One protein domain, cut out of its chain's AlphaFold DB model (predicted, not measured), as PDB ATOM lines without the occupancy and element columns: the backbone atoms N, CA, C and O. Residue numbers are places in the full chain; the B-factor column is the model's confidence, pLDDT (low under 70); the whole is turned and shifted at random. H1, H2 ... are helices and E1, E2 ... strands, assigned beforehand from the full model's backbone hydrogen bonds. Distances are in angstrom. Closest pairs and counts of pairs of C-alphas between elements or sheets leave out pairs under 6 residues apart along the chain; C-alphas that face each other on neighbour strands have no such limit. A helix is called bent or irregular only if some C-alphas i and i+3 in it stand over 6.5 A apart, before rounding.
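Overview. This is residues 266 to 297 and 411 to 486 of the 1260 residues of the protein "Lamin tail domain-containing protein" of Methanomassiliicoccus sp (UniProt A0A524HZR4). A long two-stranded hairpin, E1 and E2, strongly bent along its length, packs on two helices that cross steeply, H1 mainly beside E2 and H2 beside E1. The third helix, H3, starts beside E1 and H1 and runs out of this body as an arm, with residues 474 to 486 sticking out free. The printed part has 108 residues with two named strands and three named helices, in the order E1, E2, H1, H2, H3; the sheet, E1 - E2, is antiparallel and the class is mixed, helices and strands. The whole is loose, with a radius of gyration of the C-alphas of 16.5 A, and it spans 63 by 22 by 21 A, the arm adding much of the length.

Arrangement. E1, residues 266 to 278, and E2, residues 284 to 295, form an antiparallel hairpin, their directions at 165 degrees. N 270 and O 291 are 2.9 A apart and N 285 and O 277 are 2.8 A apart, both within hydrogen-bond range. E1 bends by 79 degrees at residue 274, and E2 by 74 degrees at residue 292. H1, residues 412 to 434, has its closest C-alphas to E2 at Val 419 and Met 295, 6.0 A apart; H1 and E1 are apart. H2, residues 442 to 455, comes closest to E1 with the C-alphas of Asn 445 and Leu 277, 5.9 A apart; H2 and E2 are apart. H1 touches H2 with residues 420 to 428 alone, at a steep tilt of 52 degrees, opposite ways; the closest C-alphas, of Ala 424 and Glu 450, are 5.4 A apart. H3, residues 461 to 484, touches H1 with residues 462 to 469 alone, at a steep tilt of 38 degrees, opposite ways; the closest C-alphas, of Leu 416 and Val 466, are 7.3 A apart. H2 and H3 touch only at the corner by their link, and only just, with 3 pairs of C-alphas within 8 A; the closest are those of Ile 453 and Met 462, 5.7 A. Every O i to N i+4 pair is within hydrogen-bond range in H1, against 8 of 10 in H2 and 18 of 20 in H3.

Along the chain. E1 begins at C-alpha 266 (-3.078, -27.543, 22.558) and is 29.3 A long; E2 is 27.9 A. H1 is 32.7 A, from C-alpha 412 (1.238, -43.270, 25.873), and H2 is 19.9 A. H3 is 34.7 A and ends at C-alpha 484 (18.695, -42.819, 12.944).

Size, cuts and confidence. The C-alphas farthest apart, those of Asp 281 and Tyr 486, are 63.2 A apart. Residues 298 to 410 are not printed, and C-alphas 297 and 411 are 11.0 A apart across this cut. Of the links printed whole, E1 to E2 and H2 to H3 are tight and H1 to H2 is short. The mean pLDDT of the printed part is 80.2; residues 290, 458, 485 and 486 are under 70.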
ATOM      1  N   ASN A 266      -2.109 -27.451  23.636       76.00
ATOM      2  CA  ASN A 266      -3.078 -27.543  22.558       76.00
ATOM      3  C   ASN A 266      -4.475 -27.291  23.122       76.00
ATOM      4  O   ASN A 266      -4.921 -27.957  24.054       76.00
ATOM      5  N   ARG A 267      -5.193 -26.318  22.554       78.38
ATOM      6  CA  ARG A 267      -6.556 -25.995  22.986       78.38
ATOM      7  C   ARG A 267      -7.580 -26.578  22.036       78.38
ATOM      8  O   ARG A 267      -7.634 -26.165  20.878       78.38
ATOM      9  N   ILE A 268      -8.441 -27.450  22.546       79.56
ATOM     10  CA  ILE A 268      -9.584 -27.967  21.792       79.56
ATOM     11  C   ILE A 268     -10.891 -27.405  22.341       79.56
ATOM     12  O   ILE A 268     -10.989 -26.995  23.500       79.56
ATOM     13  N   ILE A 269     -11.911 -27.372  21.490       79.50
ATOM     14  CA  ILE A 269     -13.277 -27.090  21.923       79.50
ATOM     15  C   ILE A 269     -13.898 -28.433  22.283       79.50
ATOM     16  O   ILE A 269     -14.093 -29.262  21.396       79.50
ATOM     17  N   ALA A 270     -14.212 -28.634  23.562       78.31
ATOM     18  CA  ALA A 270     -14.880 -29.843  24.018       78.31
ATOM     19  C   ALA A 270     -16.232 -29.991  23.287       78.31
ATOM     20  O   ALA A 270     -17.035 -29.041  23.310       78.31
ATOM     21  N   PRO A 271     -16.500 -31.136  22.626       79.69
ATOM     22  CA  PRO A 271     -17.778 -31.384  21.977       79.69
ATOM     23  C   PRO A 271     -18.916 -31.250  22.988       79.69
ATOM     24  O   PRO A 271     -18.803 -31.691  24.133       79.69
ATOM     25  N   ALA A 272     -20.011 -30.614  22.572       75.56
ATOM     26  CA  ALA A 272     -21.144 -30.391  23.460       75.56
ATOM     27  C   ALA A 272     -21.768 -31.734  23.859       75.56
ATOM     28  O   ALA A 272     -22.345 -32.422  23.017       75.56
ATOM     29  N   HIS A 273     -21.690 -32.068  25.142       81.81
ATOM     30  CA  HIS A 273     -22.229 -33.308  25.690       81.81
ATOM     31  C   HIS A 273     -22.917 -33.033  27.021       81.81
ATOM     32  O   HIS A 273     -22.604 -32.058  27.698       81.81
ATOM     33  N   ASN A 274     -23.901 -33.849  27.376       81.75
ATOM     34  CA  ASN A 274     -24.653 -33.663  28.607       81.75
ATOM     35  C   ASN A 274     -24.150 -34.665  29.641       81.75
ATOM     36  O   ASN A 274     -24.301 -35.862  29.423       81.75
ATOM     37  N   LEU A 275     -23.593 -34.182  30.751       80.75
ATOM     38  CA  LEU A 275     -23.143 -35.038  31.847       80.75
ATOM     39  C   LEU A 275     -24.115 -34.985  33.021       80.75
ATOM     40  O   LEU A 275     -24.645 -33.925  33.362       80.75
ATOM     41  N   GLU A 276     -24.325 -36.145  33.634       80.81
ATOM     42  CA  GLU A 276     -25.037 -36.302  34.897       80.81
ATOM     43  C   GLU A 276     -24.074 -36.018  36.056       80.81
ATOM     44  O   GLU A 276     -23.156 -36.790  36.312       80.81
ATOM     45  N   LEU A 277     -24.273 -34.893  36.744       80.88
ATOM     46  CA  LEU A 277     -23.448 -34.457  37.872       80.88
ATOM     47  C   LEU A 277     -24.264 -34.410  39.163       80.88
ATOM     48  O   LEU A 277     -25.470 -34.185  39.134       80.88
ATOM     49  N   ILE A 278     -23.608 -34.595  40.303       81.81
ATOM     50  CA  ILE A 278     -24.228 -34.588  41.629       81.81
ATOM     51  C   ILE A 278     -24.110 -33.186  42.240       81.81
ATOM     52  O   ILE A 278     -23.037 -32.583  42.245       81.81
ATOM     53  N   THR A 279     -25.213 -32.648  42.756       78.75
ATOM     54  CA  THR A 279     -25.262 -31.381  43.508       78.75
ATOM     55  C   THR A 279     -25.065 -31.625  45.010       78.75
ATOM     56  O   THR A 279     -25.249 -32.742  45.489       78.75
ATOM     57  N   ALA A 280     -24.712 -30.598  45.795       74.56
ATOM     58  CA  ALA A 280     -24.421 -30.738  47.236       74.56
ATOM     59  C   ALA A 280     -25.562 -31.338  48.098       74.56
ATOM     60  O   ALA A 280     -25.334 -31.752  49.236       74.56
ATOM     61  N   ASP A 281     -26.792 -31.388  47.582       74.69
ATOM     62  CA  ASP A 281     -27.965 -32.022  48.195       74.69
ATOM     63  C   ASP A 281     -28.195 -33.487  47.757       74.69
ATOM     64  O   ASP A 281     -29.176 -34.106  48.177       74.69
ATOM     65  N   GLY A 282     -27.290 -34.056  46.953       71.50
ATOM     66  CA  GLY A 282     -27.316 -35.445  46.490       71.50
ATOM     67  C   GLY A 282     -28.258 -35.714  45.311       71.50
ATOM     68  O   GLY A 282     -28.585 -36.874  45.057       71.50
ATOM     69  N   GLN A 283     -28.739 -34.675  44.615       77.44
ATOM     70  CA  GLN A 283     -29.545 -34.818  43.396       77.44
ATOM     71  C   GLN A 283     -28.673 -34.802  42.134       77.44
ATOM     72  O   GLN A 283     -27.586 -34.234  42.123       77.44
ATOM     73  N   THR A 284     -29.161 -35.421  41.058       79.00
ATOM     74  CA  THR A 284     -28.475 -35.438  39.760       79.00
ATOM     75  C   THR A 284     -28.958 -34.279  38.887       79.00
ATOM     76  O   THR A 284     -30.156 -34.152  38.618       79.00
ATOM     77  N   ALA A 285     -28.033 -33.453  38.410       77.00
ATOM     78  CA  ALA A 285     -28.260 -32.387  37.444       77.00
ATOM     79  C   ALA A 285     -27.607 -32.750  36.103       77.00
ATOM     80  O   ALA A 285     -26.420 -33.060  36.047       77.00
ATOM     81  N   ILE A 286     -28.378 -32.682  35.014       80.69
ATOM     82  CA  ILE A 286     -27.857 -32.862  33.654       80.69
ATOM     83  C   ILE A 286     -27.389 -31.502  33.141       80.69
ATOM     84  O   ILE A 286     -28.214 -30.606  32.928       80.69
ATOM     85  N   LEU A 287     -26.082 -31.344  32.944       78.19
ATOM     86  CA  LEU A 287     -25.477 -30.084  32.516       78.19
ATOM     87  C   LEU A 287     -24.771 -30.235  31.162       78.19
ATOM     88  O   LEU A 287     -24.054 -31.216  30.955       78.19
ATOM     89  N   PRO A 288     -24.945 -29.270  30.234       75.62
ATOM     90  CA  PRO A 288     -24.197 -29.260  28.991       75.62
ATOM     91  C   PRO A 288     -22.752 -28.845  29.263       75.62
ATOM     92  O   PRO A 288     -22.478 -27.715  29.674       75.62
ATOM     93  N   VAL A 289     -21.826 -29.746  28.970       72.56
ATOM     94  CA  VAL A 289     -20.389 -29.514  29.018       72.56
ATOM     95  C   VAL A 289     -19.956 -28.956  27.675       72.56
ATOM     96  O   VAL A 289     -20.105 -29.597  26.637       72.56
ATOM     97  N   ARG A 290     -19.483 -27.712  27.686       69.31
ATOM     98  CA  ARG A 290     -18.902 -27.029  26.527       69.31
ATOM     99  C   ARG A 290     -17.861 -26.049  27.035       69.31
ATOM    100  O   ARG A 290     -18.120 -25.368  28.024       69.31
ATOM    101  N   GLY A 291     -16.734 -25.973  26.347       70.44
ATOM    102  CA  GLY A 291     -15.606 -25.218  26.862       70.44
ATOM    103  C   GLY A 291     -14.376 -25.322  25.990       70.44
ATOM    104  O   GLY A 291     -14.260 -26.245  25.184       70.44
ATOM    105  N   MET A 292     -13.469 -24.359  26.134       77.44
ATOM    106  CA  MET A 292     -12.135 -24.460  25.550       77.44
ATOM    107  C   MET A 292     -11.212 -25.040  26.618       77.44
ATOM    108  O   MET A 292     -10.947 -24.368  27.611       77.44
ATOM    109  N   VAL A 293     -10.730 -26.262  26.408       82.50
ATOM    110  CA  VAL A 293      -9.808 -26.935  27.334       82.50
ATOM    111  C   VAL A 293      -8.399 -26.922  26.767       82.50
ATOM    112  O   VAL A 293      -8.221 -27.083  25.559       82.50
ATOM    113  N   SER A 294      -7.404 -26.703  27.621       81.44
ATOM    114  CA  SER A 294      -5.994 -26.906  27.295       81.44
ATOM    115  C   SER A 294      -5.589 -28.337  27.621       81.44
ATOM    116  O   SER A 294      -5.811 -28.799  28.738       81.44
ATOM    117  N   MET A 295      -4.994 -29.026  26.656       81.62
ATOM    118  CA  MET A 295      -4.310 -30.294  26.879       81.62
ATOM    119  C   MET A 295      -2.854 -29.999  27.212       81.62
ATOM    120  O   MET A 295      -2.124 -29.474  26.369       81.62
ATOM    121  N   ASP A 296      -2.479 -30.314  28.444       77.75
ATOM    122  CA  ASP A 296      -1.108 -30.239  28.936       77.75
ATOM    123  C   ASP A 296      -0.580 -31.672  29.016       77.75
ATOM    124  O   ASP A 296      -0.994 -32.435  29.890       77.75
ATOM    125  N   PHE A 297       0.216 -32.068  28.022       80.38
ATOM    126  CA  PHE A 297       0.800 -33.403  27.966       80.38
ATOM    127  C   PHE A 297       2.126 -33.419  28.737       80.38
ATOM    128  O   PHE A 297       2.953 -32.525  28.523       80.38
ATOM    129  N   ASP A 411       5.471 -43.716  26.495       84.12
ATOM    130  CA  ASP A 411       4.602 -43.714  27.681       84.12
ATOM    131  C   ASP A 411       3.175 -43.187  27.411       84.12
ATOM    132  O   ASP A 411       2.641 -42.275  28.059       84.12
ATOM    133  N   ARG A 412       2.536 -43.753  26.375       84.94
ATOM    134  CA  ARG A 412       1.238 -43.270  25.873       84.94
ATOM    135  C   ARG A 412       0.137 -43.362  26.922       84.94
ATOM    136  O   ARG A 412      -0.697 -42.468  26.999       84.94
ATOM    137  N   ASN A 413       0.082 -44.456  27.675       84.56
ATOM    138  CA  ASN A 413      -1.030 -44.689  28.595       84.56
ATOM    139  C   ASN A 413      -0.980 -43.720  29.781       84.56
ATOM    140  O   ASN A 413      -1.987 -43.072  30.044       84.56
ATOM    141  N   SER A 414       0.190 -43.532  30.407       83.69
ATOM    142  CA  SER A 414       0.332 -42.569  31.507       83.69
ATOM    143  C   SER A 414       0.064 -41.137  31.034       83.69
ATOM    144  O   SER A 414      -0.681 -40.394  31.669       83.69
ATOM    145  N   SER A 415       0.581 -40.770  29.855       84.38
ATOM    146  CA  SER A 415       0.358 -39.442  29.271       84.38
ATOM    147  C   SER A 415      -1.124 -39.138  29.013       84.38
ATOM    148  O   SER A 415      -1.577 -38.014  29.228       84.38
ATOM    149  N   LEU A 416      -1.893 -40.124  28.538       85.31
ATOM    150  CA  LEU A 416      -3.326 -39.963  28.285       85.31
ATOM    151  C   LEU A 416      -4.138 -39.874  29.583       85.31
ATOM    152  O   LEU A 416      -5.094 -39.096  29.635       85.31
ATOM    153  N   ASP A 417      -3.753 -40.614  30.622       83.50
ATOM    154  CA  ASP A 417      -4.414 -40.578  31.930       83.50
ATOM    155  C   ASP A 417      -4.236 -39.207  32.612       83.50
ATOM    156  O   ASP A 417      -5.212 -38.605  33.085       83.50
ATOM    157  N   ASP A 418      -3.019 -38.654  32.572       83.06
ATOM    158  CA  ASP A 418      -2.696 -37.333  33.126       83.06
ATOM    159  C   ASP A 418      -3.463 -36.204  32.418       83.06
ATOM    160  O   ASP A 418      -4.050 -35.316  33.054       83.06
ATOM    161  N   VAL A 419      -3.528 -36.249  31.084       85.94
ATOM    162  CA  VAL A 419      -4.257 -35.249  30.288       85.94
ATOM    163  C   VAL A 419      -5.758 -35.369  30.509       85.94
ATOM    164  O   VAL A 419      -6.437 -34.350  30.643       85.94
ATOM    165  N   THR A 420      -6.285 -36.592  30.604       85.00
ATOM    166  CA  THR A 420      -7.704 -36.834  30.897       85.00
ATOM    167  C   THR A 420      -8.088 -36.248  32.253       85.00
ATOM    168  O   THR A 420      -9.084 -35.524  32.354       85.00
ATOM    169  N   SER A 421      -7.240 -36.446  33.267       85.00
ATOM    170  CA  SER A 421      -7.385 -35.843  34.595       85.00
ATOM    171  C   SER A 421      -7.376 -34.307  34.543       85.00
ATOM    172  O   SER A 421      -8.244 -33.642  35.120       85.00
ATOM    173  N   SER A 422      -6.426 -33.714  33.812       85.38
ATOM    174  CA  SER A 422      -6.317 -32.255  33.650       85.38
ATOM    175  C   SER A 422      -7.540 -31.657  32.942       85.38
ATOM    176  O   SER A 422      -8.122 -30.663  33.398       85.38
ATOM    177  N   VAL A 423      -7.986 -32.293  31.858       85.12
ATOM    178  CA  VAL A 423      -9.166 -31.895  31.082       85.12
ATOM    179  C   VAL A 423     -10.438 -32.006  31.925       85.12
ATOM    180  O   VAL A 423     -11.235 -31.061  31.945       85.12
ATOM    181  N   ALA A 424     -10.617 -33.098  32.675       85.31
ATOM    182  CA  ALA A 424     -11.756 -33.277  33.577       85.31
ATOM    183  C   ALA A 424     -11.836 -32.149  34.623       85.31
ATOM    184  O   ALA A 424     -12.906 -31.569  34.846       85.31
ATOM    185  N   GLY A 425     -10.695 -31.760  35.203       84.50
ATOM    186  CA  GLY A 425     -10.603 -30.656  36.161       84.50
ATOM    187  C   GLY A 425     -10.958 -29.288  35.562       84.50
ATOM    188  O   GLY A 425     -11.658 -28.484  36.193       84.50
ATOM    189  N   GLN A 426     -10.531 -29.016  34.327       86.19
ATOM    190  CA  GLN A 426     -10.854 -27.771  33.624       86.19
ATOM    191  C   GLN A 426     -12.345 -27.678  33.280       86.19
ATOM    192  O   GLN A 426     -12.975 -26.655  33.561       86.19
ATOM    193  N   LEU A 427     -12.932 -28.762  32.763       83.94
ATOM    194  CA  LEU A 427     -14.363 -28.832  32.457       83.94
ATOM    195  C   LEU A 427     -15.215 -28.651  33.715       83.94
ATOM    196  O   LEU A 427     -16.189 -27.896  33.700       83.94
ATOM    197  N   LEU A 428     -14.824 -29.274  34.830       84.50
ATOM    198  CA  LEU A 428     -15.506 -29.100  36.111       84.50
ATOM    199  C   LEU A 428     -15.432 -27.653  36.611       84.50
ATOM    200  O   LEU A 428     -16.422 -27.104  37.098       84.50
ATOM    201  N   THR A 429     -14.279 -27.004  36.454       84.62
ATOM    202  CA  THR A 429     -14.094 -25.594  36.824       84.62
ATOM    203  C   THR A 429     -14.981 -24.672  35.984       84.62
ATOM    204  O   THR A 429     -15.658 -23.794  36.529       84.62
ATOM    205  N   GLU A 430     -15.038 -24.893  34.670       81.25
ATOM    206  CA  GLU A 430     -15.889 -24.123  33.761       81.25
ATOM    207  C   GLU A 430     -17.379 -24.325  34.081       81.25
ATOM    208  O   GLU A 430     -18.129 -23.349  34.200       81.25
ATOM    209  N   MET A 431     -17.803 -25.560  34.355       79.12
ATOM    210  CA  MET A 431     -19.174 -25.866  34.771       79.12
ATOM    211  C   MET A 431     -19.559 -25.179  36.084       79.12
ATOM    212  O   MET A 431     -20.611 -24.538  36.148       79.12
ATOM    213  N   ARG A 432     -18.685 -25.207  37.098       80.25
ATOM    214  CA  ARG A 432     -18.896 -24.487  38.368       80.25
ATOM    215  C   ARG A 432     -18.999 -22.974  38.175       80.25
ATOM    216  O   ARG A 432     -19.787 -22.325  38.858       80.25
ATOM    217  N   SER A 433     -18.234 -22.412  37.238       79.12
ATOM    218  CA  SER A 433     -18.271 -20.977  36.928       79.12
ATOM    219  C   SER A 433     -19.533 -20.556  36.163       79.12
ATOM    220  O   SER A 433     -20.070 -19.476  36.402       79.12
ATOM    221  N   SER A 434     -20.026 -21.415  35.265       76.62
ATOM    222  CA  SER A 434     -21.206 -21.151  34.434       76.62
ATOM    223  C   SER A 434     -22.529 -21.370  35.175       76.62
ATOM    224  O   SER A 434     -23.532 -20.746  34.828       76.62
ATOM    225  N   SER A 435     -22.517 -22.212  36.215       75.19
ATOM    226  CA  SER A 435     -23.690 -22.580  37.016       75.19
ATOM    227  C   SER A 435     -23.418 -22.491  38.534       75.19
ATOM    228  O   SER A 435     -23.532 -23.493  39.240       75.19
ATOM    229  N   PRO A 436     -23.086 -21.300  39.077       72.19
ATOM    230  CA  PRO A 436     -22.697 -21.138  40.486       72.19
ATOM    231  C   PRO A 436     -23.834 -21.418  41.482       72.19
ATOM    232  O   PRO A 436     -23.584 -21.585  42.671       72.19
ATOM    233  N   GLU A 437     -25.083 -21.462  41.013       73.56
ATOM    234  CA  GLU A 437     -26.271 -21.702  41.839       73.56
ATOM    235  C   GLU A 437     -26.443 -23.175  42.256       73.56
ATOM    236  O   GLU A 437     -27.195 -23.446  43.188       73.56
ATOM    237  N   LEU A 438     -25.763 -24.118  41.586       71.94
ATOM    238  CA  LEU A 438     -25.959 -25.569  41.753       71.94
ATOM    239  C   LEU A 438     -24.980 -26.250  42.731       71.94
ATOM    240  O   LEU A 438     -25.133 -27.440  42.968       71.94
ATOM    241  N   ASP A 439     -24.006 -25.516  43.285       76.50
ATOM    242  CA  ASP A 439     -22.985 -25.989  44.246       76.50
ATOM    243  C   ASP A 439     -22.506 -27.440  44.004       76.50
ATOM    244  O   ASP A 439     -22.911 -28.381  44.688       76.50
ATOM    245  N   LEU A 440     -21.669 -27.622  42.976       81.81
ATOM    246  CA  LEU A 440     -21.146 -28.927  42.551       81.81
ATOM    247  C   LEU A 440     -19.911 -29.329  43.394       81.81
ATOM    248  O   LEU A 440     -18.886 -28.631  43.312       81.81
ATOM    249  N   PRO A 441     -19.953 -30.440  44.163       82.38
ATOM    250  CA  PRO A 441     -18.798 -30.975  44.886       82.38
ATOM    251  C   PRO A 441     -17.679 -31.396  43.927       82.38
ATOM    252  O   PRO A 441     -17.954 -31.961  42.870       82.38
ATOM    253  N   TRP A 442     -16.418 -31.122  44.281       81.94
ATOM    254  CA  TRP A 442     -15.282 -31.380  43.387       81.94
ATOM    255  C   TRP A 442     -14.976 -32.874  43.233       81.94
ATOM    256  O   TRP A 442     -14.964 -33.365  42.114       81.94
ATOM    257  N   GLU A 443     -14.766 -33.595  44.337       79.75
ATOM    258  CA  GLU A 443     -14.298 -34.992  44.303       79.75
ATOM    259  C   GLU A 443     -15.279 -35.940  43.592       79.75
ATOM    260  O   GLU A 443     -14.867 -36.720  42.740       79.75
ATOM    261  N   GLU A 444     -16.580 -35.838  43.884       78.62
ATOM    262  CA  GLU A 444     -17.605 -36.731  43.314       78.62
ATOM    263  C   GLU A 444     -17.819 -36.499  41.807       78.62
ATOM    264  O   GLU A 444     -18.000 -37.442  41.034       78.62
ATOM    265  N   ASN A 445     -17.763 -35.237  41.369       83.50
ATOM    266  CA  ASN A 445     -17.999 -34.878  39.972       83.50
ATOM    267  C   ASN A 445     -16.743 -34.987  39.106       83.50
ATOM    268  O   ASN A 445     -16.866 -35.291  37.925       83.50
ATOM    269  N   PHE A 446     -15.550 -34.775  39.668       86.06
ATOM    270  CA  PHE A 446     -14.286 -34.925  38.945       86.06
ATOM    271  C   PHE A 446     -14.139 -36.346  38.397       86.06
ATOM    272  O   PHE A 446     -13.975 -36.517  37.192       86.06
ATOM    273  N   HIS A 447     -14.316 -37.353  39.257       82.12
ATOM    274  CA  HIS A 447     -14.191 -38.754  38.853       82.12
ATOM    275  C   HIS A 447     -15.300 -39.186  37.880       82.12
ATOM    276  O   HIS A 447     -15.072 -39.996  36.988       82.12
ATOM    277  N   SER A 448     -16.498 -38.604  38.002       80.00
ATOM    278  CA  SER A 448     -17.605 -38.863  37.071       80.00
ATOM    279  C   SER A 448     -17.318 -38.310  35.666       80.00
ATOM    280  O   SER A 448     -17.633 -38.958  34.671       80.00
ATOM    281  N   ILE A 449     -16.697 -37.128  35.571       82.81
ATOM    282  CA  ILE A 449     -16.293 -36.519  34.292       82.81
ATOM    283  C   ILE A 449     -15.126 -37.291  33.678       82.81
ATOM    284  O   ILE A 449     -15.152 -37.582  32.489       82.81
ATOM    285  N   GLU A 450     -14.132 -37.646  34.487       83.81
ATOM    286  CA  GLU A 450     -12.990 -38.467  34.088       83.81
ATOM    287  C   GLU A 450     -13.446 -39.821  33.517       83.81
ATOM    288  O   GLU A 450     -13.099 -40.162  32.387       83.81
ATOM    289  N   GLN A 451     -14.321 -40.548  34.226       82.06
ATOM    290  CA  GLN A 451     -14.905 -41.797  33.725       82.06
ATOM    291  C   GLN A 451     -15.706 -41.599  32.433       82.06
ATOM    292  O   GLN A 451     -15.631 -42.437  31.537       82.06
ATOM    293  N   ALA A 452     -16.458 -40.503  32.309       80.94
ATOM    294  CA  ALA A 452     -17.211 -40.208  31.093       80.94
ATOM    295  C   ALA A 452     -16.302 -39.910  29.887       80.94
ATOM    296  O   ALA A 452     -16.668 -40.262  28.767       80.94
ATOM    297  N   ILE A 453     -15.124 -39.310  30.105       82.75
ATOM    298  CA  ILE A 453     -14.109 -39.145  29.055       82.75
ATOM    299  C   ILE A 453     -13.549 -40.518  28.668       82.75
ATOM    300  O   ILE A 453     -13.574 -40.847  27.490       82.75
ATOM    301  N   PHE A 454     -13.135 -41.353  29.627       80.94
ATOM    302  CA  PHE A 454     -12.579 -42.684  29.337       80.94
ATOM    303  C   PHE A 454     -13.555 -43.639  28.630       80.94
ATOM    304  O   PHE A 454     -13.136 -44.419  27.777       80.94
ATOM    305  N   LEU A 455     -14.841 -43.612  28.996       81.06
ATOM    306  CA  LEU A 455     -15.873 -44.465  28.391       81.06
ATOM    307  C   LEU A 455     -16.280 -43.999  26.985       81.06
ATOM    308  O   LEU A 455     -16.752 -44.811  26.193       81.06
ATOM    309  N   ASP A 456     -16.122 -42.702  26.708       73.00
ATOM    310  CA  ASP A 456     -16.388 -42.018  25.440       73.00
ATOM    311  C   ASP A 456     -17.659 -42.480  24.688       73.00
ATOM    312  O   ASP A 456     -17.653 -42.697  23.475       73.00
ATOM    313  N   GLU A 457     -18.789 -42.645  25.394       75.75
ATOM    314  CA  GLU A 457     -20.067 -43.125  24.833       75.75
ATOM    315  C   GLU A 457     -20.746 -42.075  23.917       75.75
ATOM    316  O   GLU A 457     -21.807 -41.518  24.211       75.75
ATOM    317  N   GLY A 458     -20.131 -41.788  22.766       67.69
ATOM    318  CA  GLY A 458     -20.608 -40.819  21.775       67.69
ATOM    319  C   GLY A 458     -20.262 -39.357  22.082       67.69
ATOM    320  O   GLY A 458     -20.883 -38.462  21.499       67.69
ATOM    321  N   TRP A 459     -19.309 -39.101  22.988       78.88
ATOM    322  CA  TRP A 459     -18.785 -37.759  23.280       78.88
ATOM    323  C   TRP A 459     -17.638 -37.369  22.315       78.88
ATOM    324  O   TRP A 459     -17.521 -36.198  21.950       78.88
ATOM    325  N   SER A 460     -16.865 -38.340  21.821       80.94
ATOM    326  CA  SER A 460     -15.639 -38.179  21.016       80.94
ATOM    327  C   SER A 460     -14.571 -37.301  21.683       80.94
ATOM    328  O   SER A 460     -13.773 -36.636  21.009       80.94
ATOM    329  N   MET A 461     -14.575 -37.247  23.016       82.38
ATOM    330  CA  MET A 461     -13.624 -36.439  23.777       82.38
ATOM    331  C   MET A 461     -12.285 -37.162  23.926       82.38
ATOM    332  O   MET A 461     -11.240 -36.535  23.752       82.38
ATOM    333  N   MET A 462     -12.312 -38.471  24.181       82.94
ATOM    334  CA  MET A 462     -11.101 -39.282  24.250       82.94
ATOM    335  C   MET A 462     -10.480 -39.441  22.867       82.94
ATOM    336  O   MET A 462      -9.269 -39.291  22.737       82.94
ATOM    337  N   ASP A 463     -11.304 -39.614  21.827       83.12
ATOM    338  CA  ASP A 463     -10.843 -39.582  20.431       83.12
ATOM    339  C   ASP A 463     -10.047 -38.297  20.135       83.12
ATOM    340  O   ASP A 463      -8.952 -38.344  19.582       83.12
ATOM    341  N   SER A 464     -10.543 -37.140  20.592       82.50
ATOM    342  CA  SER A 464      -9.866 -35.852  20.390       82.50
ATOM    343  C   SER A 464      -8.547 -35.734  21.171       82.50
ATOM    344  O   SER A 464      -7.603 -35.098  20.693       82.50
ATOM    345  N   ILE A 465      -8.470 -36.317  22.374       84.06
ATOM    346  CA  ILE A 465      -7.245 -36.357  23.195       84.06
ATOM    347  C   ILE A 465      -6.207 -37.277  22.544       84.06
ATOM    348  O   ILE A 465      -5.053 -36.880  22.380       84.06
ATOM    349  N   VAL A 466      -6.626 -38.463  22.100       85.62
ATOM    350  CA  VAL A 466      -5.770 -39.438  21.414       85.62
ATOM    351  C   VAL A 466      -5.263 -38.890  20.082       85.62
ATOM    352  O   VAL A 466      -4.065 -38.964  19.831       85.62
ATOM    353  N   ASP A 467      -6.122 -38.280  19.263       83.81
ATOM    354  CA  ASP A 467      -5.720 -37.666  17.992       83.81
ATOM    355  C   ASP A 467      -4.669 -36.569  18.208       83.81
ATOM    356  O   ASP A 467      -3.710 -36.442  17.442       83.81
ATOM    357  N   THR A 468      -4.821 -35.782  19.278       83.50
ATOM    358  CA  THR A 468      -3.862 -34.727  19.624       83.50
ATOM    359  C   THR A 468      -2.521 -35.310  20.074       83.50
ATOM    360  O   THR A 468      -1.475 -34.821  19.644       83.50
ATOM    361  N   TYR A 469      -2.544 -36.381  20.869       86.06
ATOM    362  CA  TYR A 469      -1.344 -37.109  21.275       86.06
ATOM    363  C   TYR A 469      -0.616 -37.740  20.077       86.06
ATOM    364  O   TYR A 469       0.594 -37.584  19.930       86.06
ATOM    365  N   GLU A 470      -1.340 -38.414  19.176       84.62
ATOM    366  CA  GLU A 470      -0.750 -39.052  17.990       84.62
ATOM    367  C   GLU A 470      -0.106 -38.026  17.049       84.62
ATOM    368  O   GLU A 470       0.935 -38.308  16.454       84.62
ATOM    369  N   LEU A 471      -0.661 -36.811  16.952       82.94
ATOM    370  CA  LEU A 471      -0.047 -35.709  16.205       82.94
ATOM    371  C   LEU A 471       1.300 -35.274  16.803       82.94
ATOM    372  O   LEU A 471       2.243 -35.011  16.053       82.94
ATOM    373  N   HIS A 472       1.410 -35.200  18.133       80.38
ATOM    374  CA  HIS A 472       2.673 -34.891  18.816       80.38
ATOM    375  C   HIS A 472       3.683 -36.038  18.673       80.38
ATOM    376  O   HIS A 472       4.840 -35.804  18.319       80.38
ATOM    377  N   ALA A 473       3.228 -37.281  18.844       83.75
ATOM    378  CA  ALA A 473       4.049 -38.483  18.717       83.75
ATOM    379  C   ALA A 473       4.575 -38.703  17.289       83.75
ATOM    380  O   ALA A 473       5.709 -39.153  17.120       83.75
ATOM    381  N   ALA A 474       3.786 -38.381  16.256       83.31
ATOM    382  CA  ALA A 474       4.184 -38.533  14.857       83.31
ATOM    383  C   ALA A 474       5.418 -37.688  14.513       83.31
ATOM    384  O   ALA A 474       6.357 -38.200  13.912       83.31
ATOM    385  N   SER A 475       5.464 -36.429  14.965       79.69
ATOM    386  CA  SER A 475       6.606 -35.547  14.697       79.69
ATOM    387  C   SER A 475       7.902 -36.064  15.324       79.69
ATOM    388  O   SER A 475       8.951 -35.997  14.685       79.69
ATOM    389  N   LEU A 476       7.852 -36.555  16.566       85.06
ATOM    390  CA  LEU A 476       9.033 -37.106  17.228       85.06
ATOM    391  C   LEU A 476       9.442 -38.438  16.596       85.06
ATOM    392  O   LEU A 476      10.624 -38.653  16.356       85.06
ATOM    393  N   THR A 477       8.473 -39.296  16.265       84.50
ATOM    394  CA  THR A 477       8.716 -40.575  15.578       84.50
ATOM    395  C   THR A 477       9.425 -40.345  14.246       84.50
ATOM    396  O   THR A 477      10.453 -40.962  13.984       84.50
ATOM    397  N   ASP A 478       8.940 -39.408  13.431       83.00
ATOM    398  CA  ASP A 478       9.565 -39.079  12.151       83.00
ATOM    399  C   ASP A 478      10.981 -38.526  12.343       83.00
ATOM    400  O   ASP A 478      11.901 -38.928  11.631       83.00
ATOM    401  N   ASN A 479      11.197 -37.639  13.318       82.94
ATOM    402  CA  ASN A 479      12.530 -37.114  13.626       82.94
ATOM    403  C   ASN A 479      13.484 -38.204  14.126       82.94
ATOM    404  O   ASN A 479      14.648 -38.216  13.726       82.94
ATOM    405  N   PHE A 480      12.998 -39.129  14.955       82.88
ATOM    406  CA  PHE A 480      13.771 -40.252  15.471       82.88
ATOM    407  C   PHE A 480      14.182 -41.194  14.331       82.88
ATOM    408  O   PHE A 480      15.366 -41.452  14.131       82.88
ATOM    409  N   LEU A 481      13.230 -41.624  13.497       81.62
ATOM    410  CA  LEU A 481      13.502 -42.482  12.339       81.62
ATOM    411  C   LEU A 481      14.432 -41.806  11.322       81.62
ATOM    412  O   LEU A 481      15.340 -42.452  10.792       81.62
ATOM    413  N   ASN A 482      14.236 -40.511  11.057       78.44
ATOM    414  CA  ASN A 482      15.073 -39.746  10.135       78.44
ATOM    415  C   ASN A 482      16.483 -39.516  10.687       78.44
ATOM    416  O   ASN A 482      17.440 -39.618   9.925       78.44
ATOM    417  N   GLY A 483      16.630 -39.245  11.985       75.69
ATOM    418  CA  GLY A 483      17.934 -39.064  12.622       75.69
ATOM    419  C   GLY A 483      18.731 -40.362  12.716       75.69
ATOM    420  O   GLY A 483      19.905 -40.370  12.361       75.69
ATOM    421  N   MET A 484      18.079 -41.485  13.032       75.44
ATOM    422  CA  MET A 484      18.695 -42.819  12.944       75.44
ATOM    423  C   MET A 484      19.061 -43.204  11.504       75.44
ATOM    424  O   MET A 484      19.955 -44.015  11.277       75.44
ATOM    425  N   SER A 485      18.387 -42.610  10.517       67.31
ATOM    426  CA  SER A 485      18.693 -42.787   9.092       67.31
ATOM    427  C   SER A 485      19.699 -41.754   8.555       67.31
ATOM    428  O   SER A 485      20.127 -41.872   7.401       67.31
ATOM    429  N   TYR A 486      20.083 -40.745   9.350       61.84
ATOM    430  CA  TYR A 486      20.978 -39.667   8.932       61.84
ATOM    431  C   TYR A 486      22.430 -40.142   8.847       61.84
ATOM    432  O   TYR A 486      22.901 -40.955   9.642       61.84
TER     433      TYR A 486